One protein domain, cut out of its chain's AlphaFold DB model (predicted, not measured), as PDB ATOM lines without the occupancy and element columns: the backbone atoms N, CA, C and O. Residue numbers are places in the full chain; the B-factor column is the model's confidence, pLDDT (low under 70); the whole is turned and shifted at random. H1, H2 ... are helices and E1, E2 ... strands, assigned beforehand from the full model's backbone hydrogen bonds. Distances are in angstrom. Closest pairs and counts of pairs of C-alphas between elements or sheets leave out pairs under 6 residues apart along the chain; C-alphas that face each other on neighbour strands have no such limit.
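This is residues 166 to 205 of the 368 residues of an uncharacterized protein of Planctomycetia bacterium (UniProt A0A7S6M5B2). Little regular structure: a small hairpin of two strands, E1 and E2, stands in the middle, with the short helix H1 on one side. The long unnamed stretch of residues 187 to 205 passes E1, where residues 190 to 191 pair with it, and runs on to the other side. The printed part has 40 residues, 14 in named elements, in the order E1, E2, H1, with an antiparallel sheet and a mixed class. It is compact, radius of gyration of the C-alphas 8.6 A, and flat, 23 by 22 by 11 A.

E1, residues 167 to 170, and E2, residues 176 to 179, form an antiparallel hairpin, directions 140 degrees apart. N 167 and O 179, 2.8 A, and N 177 and O 169, 3.0 A, are within hydrogen-bond range. The closest C-alphas of E1 and H1, residues 181 to 186, are those of Cys 169 and Cys 184, 5.7 A. In H1 every O i to N i+4 pair is within hydrogen-bond range.

E1 spans 9.7 A from C-alpha 167 at (138.555, 108.556, 100.793), E2 9.1 A, and H1 8.7 A to C-alpha 186 at (136.892, 94.686, 101.612).

The C-alphas farthest apart, of Ala 182 and Glu 205, are 22.6 A apart. The printed part has no cut, and both links are tight. pLDDT is under 70 at residues 172 to 173, 193 to 195 and 204 to 205.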
ATOM      1  N   LEU A 166     135.906 108.523  96.726       87.38
ATOM      2  CA  LEU A 166     137.181 108.024  97.241       87.38
ATOM      3  C   LEU A 166     137.553 108.779  98.522       87.38
ATOM      4  O   LEU A 166     137.360 109.993  98.627       87.38
ATOM      5  N   ARG A 167     138.106 108.054  99.491       87.94
ATOM      6  CA  ARG A 167     138.555 108.556 100.793       87.94
ATOM      7  C   ARG A 167     139.912 107.914 101.127       87.94
ATOM      8  O   ARG A 167     140.247 106.881 100.541       87.94
ATOM      9  N   PRO A 168     140.704 108.473 102.055       90.50
ATOM     10  CA  PRO A 168     141.916 107.813 102.521       90.50
ATOM     11  C   PRO A 168     141.548 106.531 103.272       90.50
ATOM     12  O   PRO A 168     140.808 106.566 104.258       90.50
ATOM     13  N   CYS A 169     142.060 105.404 102.795       90.75
ATOM     14  CA  CYS A 169     141.969 104.104 103.435       90.75
ATOM     15  C   CYS A 169     143.338 103.748 104.006       90.75
ATOM     16  O   CYS A 169     144.286 103.545 103.246       90.75
ATOM     17  N   CYS A 170     143.438 103.663 105.330       87.75
ATOM     18  CA  CYS A 170     144.625 103.124 105.978       87.75
ATOM     19  C   CYS A 170     144.598 101.602 105.877       87.75
ATOM     20  O   CYS A 170     143.723 100.956 106.461       87.75
ATOM     21  N   LEU A 171     145.539 101.048 105.121       84.75
ATOM     22  CA  LEU A 171     145.745  99.614 104.992       84.75
ATOM     23  C   LEU A 171     146.448  99.069 106.238       84.75
ATOM     24  O   LEU A 171     147.097  99.794 106.992       84.75
ATOM     25  N   ILE A 172     146.330  97.761 106.452       66.44
ATOM     26  CA  ILE A 172     146.869  97.094 107.646       66.44
ATOM     27  C   ILE A 172     148.407  96.932 107.626       66.44
ATOM     28  O   ILE A 172     149.000  96.490 108.607       66.44
ATOM     29  N   THR A 173     149.038  97.317 106.513       64.81
ATOM     30  CA  THR A 173     150.484  97.507 106.314       64.81
ATOM     31  C   THR A 173     150.963  98.924 106.667       64.81
ATOM     32  O   THR A 173     152.145  99.214 106.534       64.81
ATOM     33  N   GLY A 174     150.061  99.821 107.078       72.12
ATOM     34  CA  GLY A 174     150.343 101.241 107.319       72.12
ATOM     35  C   GLY A 174     150.318 102.122 106.066       72.12
ATOM     36  O   GLY A 174     150.205 103.341 106.181       72.12
ATOM     37  N   ASP A 175     150.324 101.525 104.871       82.31
ATOM     38  CA  ASP A 175     150.106 102.234 103.608       82.31
ATOM     39  C   ASP A 175     148.753 102.965 103.585       82.31
ATOM     40  O   ASP A 175     147.754 102.495 104.136       82.31
ATOM     41  N   CYS A 176     148.683 104.079 102.853       87.81
ATOM     42  CA  CYS A 176     147.421 104.747 102.549       87.81
ATOM     43  C   CYS A 176     147.057 104.597 101.069       87.81
ATOM     44  O   CYS A 176     147.820 104.996 100.187       87.81
ATOM     45  N   ALA A 177     145.852 104.093 100.799       91.12
ATOM     46  CA  ALA A 177     145.269 104.020  99.462       91.12
ATOM     47  C   ALA A 177     144.014 104.902  99.361       91.12
ATOM     48  O   ALA A 177     143.209 104.957 100.287       91.12
ATOM     49  N   MET A 178     143.804 105.574  98.225       90.31
ATOM     50  CA  MET A 178     142.547 106.288  97.959       90.31
ATOM     51  C   MET A 178     141.506 105.297  97.425       90.31
ATOM     52  O   MET A 178     141.506 104.986  96.236       90.31
ATOM     53  N   LEU A 179     140.634 104.809  98.306       89.81
ATOM     54  CA  LEU A 179     139.595 103.812  98.015       89.81
ATOM     55  C   LEU A 179     138.221 104.346  98.427       89.81
ATOM     56  O   LEU A 179     138.121 105.222  99.290       89.81
ATOM     57  N   ASN A 180     137.138 103.822  97.858       88.25
ATOM     58  CA  ASN A 180     135.815 104.079  98.426       88.25
ATOM     59  C   ASN A 180     135.592 103.248  99.710       88.25
ATOM     60  O   ASN A 180     136.347 102.327 100.024       88.25
ATOM     61  N   ALA A 181     134.553 103.573 100.482       84.69
ATOM     62  CA  ALA A 181     134.332 102.952 101.790       84.69
ATOM     63  C   ALA A 181     134.086 101.427 101.737       84.69
ATOM     64  O   ALA A 181     134.482 100.720 102.662       84.69
ATOM     65  N   ALA A 182     133.473 100.912 100.663       82.62
ATOM     66  CA  ALA A 182     133.231  99.480 100.491       82.62
ATOM     67  C   ALA A 182     134.511  98.732 100.075       82.62
ATOM     68  O   ALA A 182     134.809  97.676 100.627       82.62
ATOM     69  N   GLU A 183     135.300  99.310  99.164       87.06
ATOM     70  CA  GLU A 183     136.631  98.800  98.786       87.06
ATOM     71  C   GLU A 183     137.577  98.749  99.990       87.06
ATOM     72  O   GLU A 183     138.224  97.731 100.225       87.06
ATOM     73  N   CYS A 184     137.615  99.823 100.786       88.69
ATOM     74  CA  CYS A 184     138.457  99.908 101.975       88.69
ATOM     75  C   CYS A 184     138.114  98.821 103.007       88.69
ATOM     76  O   CYS A 184     139.001  98.116 103.488       88.69
ATOM     77  N   ALA A 185     136.821  98.617 103.283       85.31
ATOM     78  CA  ALA A 185     136.365  97.545 104.163       85.31
ATOM     79  C   ALA A 185     136.673  96.144 103.593       85.31
ATOM     80  O   ALA A 185     137.028  95.241 104.349       85.31
ATOM     81  N   ALA A 186     136.589  95.958 102.270       83.25
ATOM     82  CA  ALA A 186     136.892  94.686 101.612       83.25
ATOM     83  C   ALA A 186     138.381  94.290 101.689       83.25
ATOM     84  O   ALA A 186     138.684  93.097 101.700       83.25
ATOM     85  N   VAL A 187     139.299  95.260 101.793       82.69
ATOM     86  CA  VAL A 187     140.735  95.014 102.050       82.69
ATOM     87  C   VAL A 187     141.103  95.037 103.544       82.69
ATOM     88  O   VAL A 187     142.281  94.980 103.886       82.69
ATOM     89  N   GLY A 188     140.115  95.119 104.444       78.88
ATOM     90  CA  GLY A 188     140.332  95.175 105.896       78.88
ATOM     91  C   GLY A 188     140.958  96.483 106.399       78.88
ATOM     92  O   GLY A 188     141.478  96.517 107.513       78.88
ATOM     93  N   GLY A 189     140.935  97.542 105.586       84.06
ATOM     94  CA  GLY A 189     141.462  98.857 105.936       84.06
ATOM     95  C   GLY A 189     140.454  99.743 106.673       84.06
ATOM     96  O   GLY A 189     139.249  99.476 106.703       84.06
ATOM     97  N   VAL A 190     140.953 100.837 107.251       85.31
ATOM     98  CA  VAL A 190     140.149 101.817 107.997       85.31
ATOM     99  C   VAL A 190     140.017 103.113 107.201       85.31
ATOM    100  O   VAL A 190     141.006 103.791 106.915       85.31
ATOM    101  N   VAL A 191     138.775 103.476 106.875       86.19
ATOM    102  CA  VAL A 191     138.421 104.743 106.219       86.19
ATOM    103  C   VAL A 191     138.683 105.916 107.166       86.19
ATOM    104  O   VAL A 191     138.306 105.869 108.338       86.19
ATOM    105  N   ARG A 192     139.281 106.994 106.654       85.38
ATOM    106  CA  ARG A 192     139.432 108.280 107.356       85.38
ATOM    107  C   ARG A 192     138.526 109.344 106.723       85.38
ATOM    108  O   ARG A 192     137.954 109.137 105.652       85.38
ATOM    109  N   GLU A 193     138.338 110.455 107.432       68.12
ATOM    110  CA  GLU A 193     137.256 111.403 107.141       68.12
ATOM    111  C   GLU A 193     137.340 112.111 105.780       68.12
ATOM    112  O   GLU A 193     138.402 112.271 105.171       68.12
ATOM    113  N   LEU A 194     136.161 112.507 105.291       58.88
ATOM    114  CA  LEU A 194     135.942 112.994 103.927       58.88
ATOM    115  C   LEU A 194     136.745 114.266 103.598       58.88
ATOM    116  O   LEU A 194     136.726 115.243 104.341       58.88
ATOM    117  N   GLY A 195     137.380 114.282 102.423       54.97
ATOM    118  CA  GLY A 195     138.096 115.446 101.885       54.97
ATOM    119  C   GLY A 195     139.585 115.507 102.235       54.97
ATOM    120  O   GLY A 195     140.326 116.232 101.573       54.97
ATOM    121  N   ALA A 196     140.052 114.704 103.193       72.25
ATOM    122  CA  ALA A 196     141.474 114.418 103.325       72.25
ATOM    123  C   ALA A 196     141.967 113.582 102.124       72.25
ATOM    124  O   ALA A 196     141.206 112.830 101.510       72.25
ATOM    125  N   THR A 197     143.257 113.687 101.801       84.44
ATOM    126  CA  THR A 197     143.940 112.782 100.858       84.44
ATOM    127  C   THR A 197     144.948 111.927 101.621       84.44
ATOM    128  O   THR A 197     145.279 112.240 102.764       84.44
ATOM    129  N   CYS A 198     145.509 110.890 101.000       86.62
ATOM    130  CA  CYS A 198     146.605 110.139 101.623       86.62
ATOM    131  C   CYS A 198     147.856 110.986 101.934       86.62
ATOM    132  O   CYS A 198     148.630 110.608 102.801       86.62
ATOM    133  N   ALA A 199     148.032 112.159 101.311       83.31
ATOM    134  CA  ALA A 199     149.103 113.097 101.664       83.31
ATOM    135  C   ALA A 199     148.816 113.920 102.942       83.31
ATOM    136  O   ALA A 199     149.685 114.649 103.409       83.31
ATOM    137  N   SER A 200     147.602 113.834 103.499       78.50
ATOM    138  CA  SER A 200     147.169 114.559 104.702       78.50
ATOM    139  C   SER A 200     146.624 113.628 105.793       78.50
ATOM    140  O   SER A 200     145.865 114.068 106.656       78.50
ATOM    141  N   VAL A 201     146.953 112.333 105.733       79.50
ATOM    142  CA  VAL A 201     146.516 111.313 106.694       79.50
ATOM    143  C   VAL A 201     147.722 110.507 107.151       79.50
ATOM    144  O   VAL A 201     148.287 109.741 106.381       79.50
ATOM    145  N   GLN A 202     148.058 110.620 108.435       77.25
ATOM    146  CA  GLN A 202     148.912 109.640 109.097       77.25
ATOM    147  C   GLN A 202     148.089 108.375 109.359       77.25
ATOM    148  O   GLN A 202     147.117 108.387 110.129       77.25
ATOM    149  N   CYS A 203     148.450 107.296 108.675       75.88
ATOM    150  CA  CYS A 203     148.023 105.942 109.006       75.88
ATOM    151  C   CYS A 203     148.947 105.353 110.087       75.88
ATOM    152  O   CYS A 203     150.051 105.867 110.265       75.88
ATOM    153  N   PRO A 204     148.510 104.335 110.852       69.31
ATOM    154  CA  PRO A 204     149.369 103.696 111.848       69.31
ATOM    155  C   PRO A 204     150.568 103.037 111.162       69.31
ATOM    156  O   PRO A 204     150.377 102.346 110.164       69.31
ATOM    157  N   GLU A 205     151.776 103.227 111.685       59.81
ATOM    158  CA  GLU A 205     152.973 102.598 111.121       59.81
ATOM    159  C   GLU A 205     152.916 101.059 111.233       59.81
ATOM    160  O   GLU A 205     152.302 100.524 112.167       59.81
TER     161      GLU A 205